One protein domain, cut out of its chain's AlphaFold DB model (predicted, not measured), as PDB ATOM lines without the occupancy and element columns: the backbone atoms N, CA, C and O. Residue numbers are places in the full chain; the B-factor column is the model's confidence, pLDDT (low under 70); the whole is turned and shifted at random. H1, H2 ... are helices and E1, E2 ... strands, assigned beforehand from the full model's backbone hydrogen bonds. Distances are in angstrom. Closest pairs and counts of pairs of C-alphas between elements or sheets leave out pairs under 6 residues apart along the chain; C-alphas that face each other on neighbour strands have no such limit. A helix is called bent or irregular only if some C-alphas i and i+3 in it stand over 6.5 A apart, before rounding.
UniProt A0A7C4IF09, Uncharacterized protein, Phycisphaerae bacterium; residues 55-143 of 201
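Overview. This is residues 55 to 143 of the 201 residues of an uncharacterized protein of Phycisphaerae bacterium (UniProt A0A7C4IF09). A strongly twisted sheet is built round the long, bent strand E1: the first part of E1 pairs with E5, and the rest runs between E2 and the long hairpin E3 and E4. One helix, H1, packs over one face of the sheet towards the E2 end with its residues 78 to 85, and a long loop, residues 120 to 136, joins E4 to E5. The printed part has 89 residues with one named helix and five named strands; along the chain come E1, E2, then H1, then E3, E4 and E5; the sheet is branched, with the antiparallel neighbour pairs E1 and E2, E1 and E3, E1 and E5, and E3 and E4, and the class is mixed, helices and strands. The whole is compact, with a radius of gyration of the C-alphas of 13.8 A and spans of 45 by 31 by 17 A.

Along the chain. Find C-alpha 55 at (228.741, 146.993, 278.356); there E1 begins, residues 55 to 66, 27.3 A long, and it bends by 71 degrees at residue 59. E2 follows, residues 72 to 75. Go on to C-alpha 78 at (216.598, 128.724, 263.841), where H1, residues 78 to 91, begins its 19.8 A. Next come E3, residues 97 to 105, 26.1 A, and E4, residues 111 to 119, 25.4 A. E5, residues 137 to 143, 18.7 A, ends at C-alpha 143, (233.536, 150.710, 271.779).

Arrangement. Start at E1, which has three neighbours. On one side of it, look for E5 beside residues 55 to 59, with N 58 and O 138 2.8 A apart, within hydrogen-bond range. On the same side lies E2, beside residues 62 to 66; E1 and E2 form a hairpin, with N 65 and O 73 at 2.9 A. On the other side is E3, beside residues 58 to 66, with N 64 and O 99 at 2.8 A. E1 lies on one side of E3, and on the other side look for the edge strand E4, beside residues 97 to 105; E3 and E4 form a hairpin, with N 102 and O 114 at 2.8 A. H1 is on the sheet at a height of 10.6 A, over E1 and slantwise to the strands, at 47 degrees to E1 on the local plane. The closest C-alphas of H1 and E2 are those of Val 81 and Met 75, 6.1 A apart. In H1 every O i to N i+4 pair is within hydrogen-bond range. E4 and E5 are apart, and so are E2 and E5.

Size, cuts and confidence. The two C-alphas farthest apart are those of Glu 90 and Asp 108, at 45.4 A. The printed part has no cut. The link from E4 to E5, 17 residues, is long, and the other links are tight. The mean pLDDT of the printed part is 87.3; look for values under 70 at residues 120 to 125.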
ATOM      1  N   ALA A  55     229.299 148.333 278.248       94.75
ATOM      2  CA  ALA A  55     228.741 146.993 278.356       94.75
ATOM      3  C   ALA A  55     227.225 147.047 278.163       94.75
ATOM      4  O   ALA A  55     226.573 147.988 278.617       94.75
ATOM      5  N   ALA A  56     226.676 146.062 277.462       95.56
ATOM      6  CA  ALA A  56     225.243 145.955 277.235       95.56
ATOM      7  C   ALA A  56     224.823 144.492 277.106       95.56
ATOM      8  O   ALA A  56     225.620 143.612 276.771       95.56
ATOM      9  N   ARG A  57     223.532 144.254 277.336       94.69
ATOM     10  CA  ARG A  57     222.875 143.015 276.935       94.69
ATOM     11  C   ARG A  57     222.361 143.201 275.513       94.69
ATOM     12  O   ARG A  57     221.612 144.140 275.253       94.69
ATOM     13  N   ALA A  58     222.796 142.334 274.611       94.06
ATOM     14  CA  ALA A  58     222.426 142.375 273.209       94.06
ATOM     15  C   ALA A  58     221.535 141.198 272.841       94.06
ATOM     16  O   ALA A  58     221.743 140.094 273.333       94.06
ATOM     17  N   GLU A  59     220.568 141.442 271.971       94.38
ATOM     18  CA  GLU A  59     219.652 140.451 271.414       94.38
ATOM     19  C   GLU A  59     220.205 139.949 270.083       94.38
ATOM     20  O   GLU A  59     220.553 140.758 269.223       94.38
ATOM     21  N   ALA A  60     220.285 138.633 269.900       91.62
ATOM     22  CA  ALA A  60     220.568 138.042 268.599       91.62
ATOM     23  C   ALA A  60     219.323 138.193 267.714       91.62
ATOM     24  O   ALA A  60     218.261 137.660 268.033       91.62
ATOM     25  N   VAL A  61     219.440 138.953 266.625       91.75
ATOM     26  CA  VAL A  61     218.303 139.286 265.751       91.75
ATOM     27  C   VAL A  61     218.229 138.338 264.566       91.75
ATOM     28  O   VAL A  61     217.159 137.826 264.252       91.75
ATOM     29  N   ARG A  62     219.368 138.111 263.911       91.31
ATOM     30  CA  ARG A  62     219.476 137.255 262.730       91.31
ATOM     31  C   ARG A  62     220.887 136.710 262.584       91.31
ATOM     32  O   ARG A  62     221.834 137.229 263.182       91.31
ATOM     33  N   ILE A  63     221.020 135.680 261.763       90.56
ATOM     34  CA  ILE A  63     222.311 135.129 261.360       90.56
ATOM     35  C   ILE A  63     222.507 135.410 259.875       90.56
ATOM     36  O   ILE A  63     221.616 135.166 259.070       90.56
ATOM     37  N   ILE A  64     223.673 135.926 259.508       91.81
ATOM     38  CA  ILE A  64     224.076 136.140 258.122       91.81
ATOM     39  C   ILE A  64     225.065 135.045 257.743       91.81
ATOM     40  O   ILE A  64     226.087 134.873 258.405       91.81
ATOM     41  N   LEU A  65     224.765 134.310 256.681       91.38
ATOM     42  CA  LEU A  65     225.717 133.422 256.028       91.38
ATOM     43  C   LEU A  65     226.435 134.211 254.937       91.38
ATOM     44  O   LEU A  65     225.775 134.752 254.056       91.38
ATOM     45  N   THR A  66     227.760 134.268 254.991       92.62
ATOM     46  CA  THR A  66     228.585 134.786 253.897       92.62
ATOM     47  C   THR A  66     229.216 133.611 253.168       92.62
ATOM     48  O   THR A  66     229.939 132.833 253.793       92.62
ATOM     49  N   ASP A  67     228.928 133.482 251.874       89.81
ATOM     50  CA  ASP A  67     229.507 132.442 251.022       89.81
ATOM     51  C   ASP A  67     230.919 132.806 250.515       89.81
ATOM     52  O   ASP A  67     231.474 133.865 250.824       89.81
ATOM     53  N   THR A  68     231.506 131.922 249.708       86.62
ATOM     54  CA  THR A  68     232.849 132.086 249.121       86.62
ATOM     55  C   THR A  68     232.933 133.208 248.086       86.62
ATOM     56  O   THR A  68     234.004 133.773 247.860       86.62
ATOM     57  N   ALA A  69     231.800 133.576 247.485       89.56
ATOM     58  CA  ALA A  69     231.667 134.709 246.580       89.56
ATOM     59  C   ALA A  69     231.395 136.032 247.327       89.56
ATOM     60  O   ALA A  69     231.324 137.089 246.697       89.56
ATOM     61  N   GLY A  70     231.258 135.988 248.655       88.31
ATOM     62  CA  GLY A  70     230.930 137.131 249.500       88.31
ATOM     63  C   GLY A  70     229.447 137.513 249.492       88.31
ATOM     64  O   GLY A  70     229.112 138.602 249.959       88.31
ATOM     65  N   GLN A  71     228.553 136.670 248.969       92.88
ATOM     66  CA  GLN A  71     227.116 136.908 249.053       92.88
ATOM     67  C   GLN A  71     226.610 136.654 250.468       92.88
ATOM     68  O   GLN A  71     226.937 135.653 251.105       92.88
ATOM     69  N   GLU A  72     225.785 137.580 250.950       94.12
ATOM     70  CA  GLU A  72     225.174 137.517 252.271       94.12
ATOM     71  C   GLU A  72     223.749 136.966 252.174       94.12
ATOM     72  O   GLU A  72     222.880 137.565 251.539       94.12
ATOM     73  N   THR A  73     223.493 135.845 252.847       93.19
ATOM     74  CA  THR A  73     222.153 135.270 252.999       93.19
ATOM     75  C   THR A  73     221.671 135.467 254.438       93.19
ATOM     76  O   THR A  73     222.211 134.833 255.351       93.19
ATOM     77  N   PRO A  74     220.679 136.345 254.679       93.12
ATOM     78  CA  PRO A  74     220.112 136.539 256.005       93.12
ATOM     79  C   PRO A  74     219.185 135.383 256.392       93.12
ATOM     80  O   PRO A  74     218.403 134.887 255.583       93.12
ATOM     81  N   MET A  75     219.256 134.974 257.655       90.94
ATOM     82  CA  MET A  75     218.439 133.922 258.248       90.94
ATOM     83  C   MET A  75     217.853 134.419 259.571       90.94
ATOM     84  O   MET A  75     218.575 134.633 260.546       90.94
ATOM     85  N   ASP A  76     216.529 134.562 259.611       90.38
ATOM     86  CA  ASP A  76     215.801 135.111 260.765       90.38
ATOM     87  C   ASP A  76     215.197 134.025 261.679       90.38
ATOM     88  O   ASP A  76     214.529 134.325 262.669       90.38
ATOM     89  N   THR A  77     215.383 132.743 261.344       88.56
ATOM     90  CA  THR A  77     214.811 131.621 262.103       88.56
ATOM     91  C   THR A  77     215.829 130.518 262.342       88.56
ATOM     92  O   THR A  77     216.627 130.201 261.462       88.56
ATOM     93  N   ASP A  78     215.739 129.866 263.502       87.25
ATOM     94  CA  ASP A  78     216.598 128.724 263.841       87.25
ATOM     95  C   ASP A  78     216.468 127.580 262.827       87.25
ATOM     96  O   ASP A  78     217.450 126.912 262.509       87.25
ATOM     97  N   ALA A  79     215.272 127.384 262.262       88.25
ATOM     98  CA  ALA A  79     215.023 126.373 261.239       88.25
ATOM     99  C   ALA A  79     215.805 126.646 259.942       88.25
ATOM    100  O   ALA A  79     216.396 125.722 259.387       88.25
ATOM    101  N   ALA A  80     215.841 127.903 259.483       90.12
ATOM    102  CA  ALA A  80     216.626 128.289 258.310       90.12
ATOM    103  C   ALA A  80     218.125 128.080 258.557       90.12
ATOM    104  O   ALA A  80     218.816 127.503 257.723       90.12
ATOM    105  N   VAL A  81     218.604 128.462 259.742       88.69
ATOM    106  CA  VAL A  81     220.016 128.317 260.113       88.69
ATOM    107  C   VAL A  81     220.424 126.844 260.178       88.69
ATOM    108  O   VAL A  81     221.448 126.465 259.615       88.69
ATOM    109  N   LEU A  82     219.611 125.992 260.808       87.88
ATOM    110  CA  LEU A  82     219.851 124.547 260.865       87.88
ATOM    111  C   LEU A  82     219.864 123.907 259.474       87.88
ATOM    112  O   LEU A  82     220.708 123.052 259.205       87.88
ATOM    113  N   ALA A  83     218.951 124.319 258.592       89.44
ATOM    114  CA  ALA A  83     218.917 123.839 257.215       89.44
ATOM    115  C   ALA A  83     220.199 124.222 256.456       89.44
ATOM    116  O   ALA A  83     220.791 123.364 255.803       89.44
ATOM    117  N   SER A  84     220.668 125.464 256.599       88.75
ATOM    118  CA  SER A  84     221.911 125.931 255.977       88.75
ATOM    119  C   SER A  84     223.145 125.221 256.527       88.75
ATOM    120  O   SER A  84     223.978 124.784 255.744       88.75
ATOM    121  N   VAL A  85     223.258 125.037 257.849       87.38
ATOM    122  CA  VAL A  85     224.372 124.274 258.446       87.38
ATOM    123  C   VAL A  85     224.414 122.857 257.882       87.38
ATOM    124  O   VAL A  85     225.464 122.414 257.427       87.38
ATOM    125  N   LYS A  86     223.266 122.170 257.844       88.06
ATOM    126  CA  LYS A  86     223.179 120.813 257.299       88.06
ATOM    127  C   LYS A  86     223.579 120.765 255.820       88.06
ATOM    128  O   LYS A  86     224.333 119.881 255.429       88.06
ATOM    129  N   ALA A  87     223.114 121.720 255.015       88.69
ATOM    130  CA  ALA A  87     223.466 121.799 253.599       88.69
ATOM    131  C   ALA A  87     224.975 122.018 253.381       88.69
ATOM    132  O   ALA A  87     225.568 121.370 252.521       88.69
ATOM    133  N   LEU A  88     225.613 122.882 254.179       87.38
ATOM    134  CA  LEU A  88     227.059 123.124 254.099       87.38
ATOM    135  C   LEU A  88     227.875 121.915 254.579       87.38
ATOM    136  O   LEU A  88     228.886 121.582 253.963       87.38
ATOM    137  N   GLU A  89     227.426 121.224 255.634       87.31
ATOM    138  CA  GLU A  89     228.043 119.975 256.096       87.31
ATOM    139  C   GLU A  89     227.981 118.881 255.016       87.31
ATOM    140  O   GLU A  89     228.980 118.206 254.762       87.31
ATOM    141  N   GLU A  90     226.836 118.732 254.341       88.62
ATOM    142  CA  GLU A  90     226.656 117.793 253.226       88.62
ATOM    143  C   GLU A  90     227.534 118.156 252.020       88.62
ATOM    144  O   GLU A  90     228.154 117.277 251.418       88.62
ATOM    145  N   ALA A  91     227.648 119.450 251.707       88.56
ATOM    146  CA  ALA A  91     228.510 119.966 250.645       88.56
ATOM    147  C   ALA A  91     230.009 119.942 250.997       88.56
ATOM    148  O   ALA A  91     230.842 120.137 250.112       88.56
ATOM    149  N   ARG A  92     230.361 119.687 252.268       86.31
ATOM    150  CA  ARG A  92     231.722 119.829 252.816       86.31
ATOM    151  C   ARG A  92     232.321 121.214 252.558       86.31
ATOM    152  O   ARG A  92     233.521 121.342 252.317       86.31
ATOM    153  N   ASP A  93     231.481 122.240 252.607       83.88
ATOM    154  CA  ASP A  93     231.938 123.618 252.518       83.88
ATOM    155  C   ASP A  93     232.567 124.029 253.858       83.88
ATOM    156  O   ASP A  93     231.987 123.864 254.935       83.88
ATOM    157  N   HIS A  94     233.799 124.524 253.789       80.00
ATOM    158  CA  HIS A  94     234.572 125.001 254.935       80.00
ATOM    159  C   HIS A  94     234.943 126.479 254.815       80.00
ATOM    160  O   HIS A  94     235.599 127.024 255.700       80.00
ATOM    161  N   GLU A  95     234.552 127.124 253.724       86.19
ATOM    162  CA  GLU A  95     234.916 128.499 253.417       86.19
ATOM    163  C   GLU A  95     233.815 129.474 253.841       86.19
ATOM    164  O   GLU A  95     234.127 130.574 254.302       86.19
ATOM    165  N   SER A  96     232.553 129.048 253.782       86.50
ATOM    166  CA  SER A  96     231.406 129.832 254.243       86.50
ATOM    167  C   SER A  96     231.460 130.169 255.745       86.50
ATOM    168  O   SER A  96     231.839 129.347 256.584       86.50
ATOM    169  N   VAL A  97     231.048 131.391 256.109       88.88
ATOM    170  CA  VAL A  97     231.123 131.914 257.488       88.88
ATOM    171  C   VAL A  97     229.765 132.403 257.972       88.88
ATOM    172  O   VAL A  97     229.083 133.165 257.290       88.88
ATOM    173  N   PHE A  98     229.409 132.028 259.201       89.44
ATOM    174  CA  PHE A  98     228.225 132.544 259.881       89.44
ATOM    175  C   PHE A  98     228.566 133.752 260.762       89.44
ATOM    176  O   PHE A  98     229.516 133.731 261.553       89.44
ATOM    177  N   TRP A  99     227.729 134.780 260.682       90.88
ATOM    178  CA  TRP A  99     227.785 135.991 261.496       90.88
ATOM    179  C   TRP A  99     226.481 136.150 262.265       90.88
ATOM    180  O   TRP A  99     225.413 136.022 261.680       90.88
ATOM    181  N   VAL A 100     226.541 136.477 263.554       90.81
ATOM    182  CA  VAL A 100     225.340 136.876 264.312       90.81
ATOM    183  C   VAL A 100     225.259 138.385 264.317       90.81
ATOM    184  O   VAL A 100     226.229 139.060 264.669       90.81
ATOM    185  N   GLU A 101     224.088 138.901 263.962       93.19
ATOM    186  CA  GLU A 101     223.737 140.296 264.170       93.19
ATOM    187  C   GLU A 101     223.079 140.470 265.533       93.19
ATOM    188  O   GLU A 101     222.040 139.884 265.843       93.19
ATOM    189  N   TYR A 102     223.713 141.309 266.337       93.94
ATOM    190  CA  TYR A 102     223.283 141.686 267.664       93.94
ATOM    191  C   TYR A 102     222.705 143.088 267.648       93.94
ATOM    192  O   TYR A 102     223.352 144.013 267.159       93.94
ATOM    193  N   ARG A 103     221.539 143.260 268.265       95.62
ATOM    194  CA  ARG A 103     220.946 144.568 268.535       95.62
ATOM    195  C   ARG A 103     221.001 144.864 270.022       95.62
ATOM    196  O   ARG A 103     220.663 144.018 270.845       95.62
ATOM    197  N   PHE A 104     221.418 146.067 270.378       96.69
ATOM    198  CA  PHE A 104     221.511 146.491 271.768       96.69
ATOM    199  C   PHE A 104     221.306 147.993 271.901       96.69
ATOM    200  O   PHE A 104     221.334 148.736 270.922       96.69
ATOM    201  N   THR A 105     221.101 148.437 273.136       96.50
ATOM    202  CA  THR A 105     221.036 149.861 273.463       96.50
ATOM    203  C   THR A 105     222.334 150.261 274.147       96.50
ATOM    204  O   THR A 105     222.773 149.618 275.102       96.50
ATOM    205  N   THR A 106     222.979 151.295 273.622       95.00
ATOM    206  CA  THR A 106     224.194 151.875 274.205       95.00
ATOM    207  C   THR A 106     223.864 152.670 275.475       95.00
ATOM    208  O   THR A 106     222.703 152.947 275.771       95.00
ATOM    209  N   ALA A 107     224.880 153.038 276.259       91.69
ATOM    210  CA  ALA A 107     224.695 153.702 277.553       91.69
ATOM    211  C   ALA A 107     224.031 155.088 277.443       91.69
ATOM    212  O   ALA A 107     223.440 155.558 278.409       91.69
ATOM    213  N   ASP A 108     224.106 155.728 276.273       92.62
ATOM    214  CA  ASP A 108     223.435 156.999 275.980       92.62
ATOM    215  C   ASP A 108     222.007 156.819 275.422       92.62
ATOM    216  O   ASP A 108     221.368 157.790 275.018       92.62
ATOM    217  N   GLY A 109     221.493 155.584 275.407       92.62
ATOM    218  CA  GLY A 109     220.148 155.257 274.944       92.62
ATOM    219  C   GLY A 109     220.024 155.059 273.432       92.62
ATOM    220  O   GLY A 109     218.922 154.788 272.955       92.62
ATOM    221  N   ARG A 110     221.110 155.162 272.651       93.88
ATOM    222  CA  ARG A 110     221.035 154.940 271.199       93.88
ATOM    223  C   ARG A 110     220.967 153.448 270.862       93.88
ATOM    224  O   ARG A 110     221.780 152.679 271.396       93.88
ATOM    225  N   PRO A 111     220.073 153.030 269.948       95.38
ATOM    226  CA  PRO A 111     220.096 151.679 269.411       95.38
ATOM    227  C   PRO A 111     221.344 151.489 268.542       95.38
ATOM    228  O   PRO A 111     221.733 152.374 267.778       95.38
ATOM    229  N   ALA A 112     221.966 150.324 268.662       95.81
ATOM    230  CA  ALA A 112     223.126 149.925 267.888       95.81
ATOM    231  C   ALA A 112     222.976 148.482 267.413       95.81
ATOM    232  O   ALA A 112     222.369 147.643 268.085       95.81
ATOM    233  N   GLU A 113     223.572 148.213 266.257       95.38
ATOM    234  CA  GLU A 113     223.667 146.881 265.682       95.38
ATOM    235  C   GLU A 113     225.128 146.562 265.387       95.38
ATOM    236  O   GLU A 113     225.888 147.409 264.900       95.38
ATOM    237  N   ALA A 114     225.526 145.341 265.714       94.12
ATOM    238  CA  ALA A 114     226.884 144.875 265.533       94.12
ATOM    239  C   ALA A 114     226.900 143.410 265.108       94.12
ATOM    240  O   ALA A 114     226.070 142.611 265.534       94.12
ATOM    241  N   ARG A 115     227.883 143.062 264.280       91.19
ATOM    242  CA  ARG A 115     228.111 141.692 263.826       91.19
ATOM    243  C   ARG A 115     229.244 141.074 264.624       91.19
ATOM    244  O   ARG A 115     230.269 141.719 264.840       91.19
ATOM    245  N   ALA A 116     229.087 139.812 264.998       87.75
ATOM    246  CA  ALA A 116     230.191 139.016 265.506       87.75
ATOM    247  C   ALA A 116     230.278 137.667 264.781       87.75
ATOM    248  O   ALA A 116     229.243 137.067 264.474       87.75
ATOM    249  N   PRO A 117     231.499 137.182 264.500       83.44
ATOM    250  CA  PRO A 117     231.677 135.904 263.828       83.44
ATOM    251  C   PRO A 117     231.288 134.753 264.764       83.44
ATOM    252  O   PRO A 117     231.784 134.667 265.889       83.44
ATOM    253  N   LEU A 118     230.446 133.839 264.277       77.38
ATOM    254  CA  LEU A 118     230.247 132.520 264.893       77.38
ATOM    255  C   LEU A 118     231.313 131.512 264.441       77.38
ATOM    256  O   LEU A 118     231.568 130.536 265.144       77.38
ATOM    257  N   GLY A 119     231.956 131.762 263.296       72.12
ATOM    258  CA  GLY A 119     232.974 130.892 262.707       72.12
ATOM    259  C   GLY A 119     232.415 129.903 261.674       72.12
ATOM    260  O   GLY A 119     231.271 130.018 261.241       72.12
ATOM    261  N   GLN A 120     233.270 128.958 261.264       63.88
ATOM    262  CA  GLN A 120     233.046 128.010 260.153       63.88
ATOM    263  C   GLN A 120     232.543 126.626 260.603       63.88
ATOM    264  O   GLN A 120     232.007 125.866 259.802       63.88
ATOM    265  N   HIS A 121     232.738 126.252 261.872       54.56
ATOM    266  CA  HIS A 121     232.364 124.940 262.420       54.56
ATOM    267  C   HIS A 121     231.551 125.144 263.694       54.56
ATOM    268  O   HIS A 121     232.101 125.225 264.792       54.56
ATOM    269  N   VAL A 122     230.237 125.279 263.552       47.22
ATOM    270  CA  VAL A 122     229.354 125.563 264.685       47.22
ATOM    271  C   VAL A 122     228.557 124.308 265.039       47.22
ATOM    272  O   VAL A 122     227.574 123.976 264.389       47.22
ATOM    273  N   LYS A 123     228.954 123.635 266.123       43.41
ATOM    274  CA  LYS A 123     228.067 122.787 266.940       43.41
ATOM    275  C   LYS A 123     227.901 123.439 268.318       43.41
ATOM    276  O   LYS A 123     228.920 123.821 268.890       43.41
ATOM    277  N   PRO A 124     226.714 123.405 268.945       49.94
ATOM    278  CA  PRO A 124     225.402 123.751 268.414       49.94
ATOM    279  C   PRO A 124     225.234 125.280 268.368       49.94
ATOM    280  O   PRO A 124     225.780 126.011 269.191       49.94
ATOM    281  N   LEU A 125     224.475 125.734 267.376       64.50
ATOM    282  CA  LEU A 125     224.099 127.124 267.137       64.50
ATOM    283  C   LEU A 125     223.694 127.833 268.430       64.50
ATOM    284  O   LEU A 125     222.921 127.289 269.216       64.50
ATOM    285  N   GLN A 126     224.187 129.056 268.625       70.62
ATOM    286  CA  GLN A 126     223.544 129.985 269.542       70.62
ATOM    287  C   GLN A 126     222.156 130.248 268.950       70.62
ATOM    288  O   GLN A 126     222.082 130.870 267.886       70.62
ATOM    289  N   PRO A 127     221.083 129.701 269.543       80.06
ATOM    290  CA  PRO A 127     219.777 129.817 268.930       80.06
ATOM    291  C   PRO A 127     219.386 131.294 268.945       80.06
ATOM    292  O   PRO A 127     219.735 132.022 269.879       80.06
ATOM    293  N   LEU A 128     218.693 131.744 267.905       85.44
ATOM    294  CA  LEU A 128     218.118 133.083 267.843       85.44
ATOM    295  C   LEU A 128     217.052 133.257 268.920       85.44
ATOM    296  O   LEU A 128     216.848 134.371 269.399       85.44
ATOM    297  N   ARG A 129     216.403 132.161 269.333       85.75
ATOM    298  CA  ARG A 129     215.420 132.154 270.413       85.75
ATOM    299  C   ARG A 129     215.799 131.207 271.543       85.75
ATOM    300  O   ARG A 129     216.384 130.152 271.330       85.75
ATOM    301  N   ASP A 130     215.470 131.585 272.768       85.19
ATOM    302  CA  ASP A 130     215.605 130.705 273.921       85.19
ATOM    303  C   ASP A 130     214.472 129.662 273.983       85.19
ATOM    304  O   ASP A 130     213.624 129.556 273.093       85.19
ATOM    305  N   ARG A 131     214.471 128.849 275.046       84.06
ATOM    306  CA  ARG A 131     213.477 127.782 275.254       84.06
ATOM    307  C   ARG A 131     212.049 128.308 275.401       84.06
ATOM    308  O   ARG A 131     211.118 127.559 275.121       84.06
ATOM    309  N   ASP A 132     211.902 129.563 275.810       85.44
ATOM    310  CA  ASP A 132     210.618 130.235 276.000       85.44
ATOM    311  C   ASP A 132     210.190 130.999 274.730       85.44
ATOM    312  O   ASP A 132     209.125 131.616 274.685       85.44
ATOM    313  N   GLY A 133     210.998 130.937 273.663       82.19
ATOM    314  CA  GLY A 133     210.740 131.582 272.379       82.19
ATOM    315  C   GLY A 133     211.106 133.068 272.335       82.19
ATOM    316  O   GLY A 133     210.791 133.730 271.337       82.19
ATOM    317  N   LEU A 134     211.763 133.595 273.374       86.19
ATOM    318  CA  LEU A 134     212.246 134.975 273.439       86.19
ATOM    319  C   LEU A 134     213.575 135.121 272.689       86.19
ATOM    320  O   LEU A 134     214.309 134.141 272.572       86.19
ATOM    321  N   PRO A 135     213.922 136.320 272.183       86.12
ATOM    322  CA  PRO A 135     215.222 136.554 271.570       86.12
ATOM    323  C   PRO A 135     216.360 136.166 272.513       86.12
ATOM    324  O   PRO A 135     216.417 136.590 273.670       86.12
ATOM    325  N   SER A 136     217.289 135.370 272.003       90.69
ATOM    326  CA  SER A 136     218.487 134.991 272.732       90.69
ATOM    327  C   SER A 136     219.325 136.226 273.013       90.69
ATOM    328  O   SER A 136     219.456 137.121 272.175       90.69
ATOM    329  N   THR A 137     219.895 136.286 274.212       91.44
ATOM    330  CA  THR A 137     220.663 137.448 274.650       91.44
ATOM    331  C   THR A 137     222.088 137.077 275.018       91.44
ATOM    332  O   THR A 137     222.339 136.047 275.637       91.44
ATOM    333  N   ALA A 138     223.023 137.954 274.671       91.19
ATOM    334  CA  ALA A 138     224.433 137.834 275.003       91.19
ATOM    335  C   ALA A 138     224.916 139.084 275.739       91.19
ATOM    336  O   ALA A 138     224.455 140.199 275.489       91.19
ATOM    337  N   TRP A 139     225.865 138.897 276.653       93.19
ATOM    338  CA  TRP A 139     226.589 140.016 277.241       93.19
ATOM    339  C   TRP A 139     227.713 140.437 276.299       93.19
ATOM    340  O   TRP A 139     228.537 139.600 275.918       93.19
ATOM    341  N   ILE A 140     227.752 141.718 275.943       94.38
ATOM    342  CA  ILE A 140     228.753 142.270 275.032       94.38
ATOM    343  C   ILE A 140     229.469 143.466 275.654       94.38
ATOM    344  O   ILE A 140     228.894 144.241 276.423       94.38
ATOM    345  N   TRP A 141     230.727 143.632 275.270       95.19
ATOM    346  CA  TRP A 141     231.448 144.893 275.377       95.19
ATOM    347  C   TRP A 141     231.485 145.566 274.015       95.19
ATOM    348  O   TRP A 141     231.631 144.880 273.006       95.19
ATOM    349  N   TYR A 142     231.382 146.888 273.976       95.25
ATOM    350  CA  TYR A 142     231.406 147.667 272.740       95.25
ATOM    351  C   TYR A 142     232.269 148.923 272.886       95.25
ATOM    352  O   TYR A 142     232.426 149.449 273.990       95.25
ATOM    353  N   ASP A 143     232.840 149.416 271.783       94.69
ATOM    354  CA  ASP A 143     233.536 150.710 271.779       94.69
ATOM    355  C   ASP A 143     232.482 151.837 271.760       94.69
ATOM    356  O   ASP A 143     231.721 151.931 270.797       94.69
TER     357      ASP A 143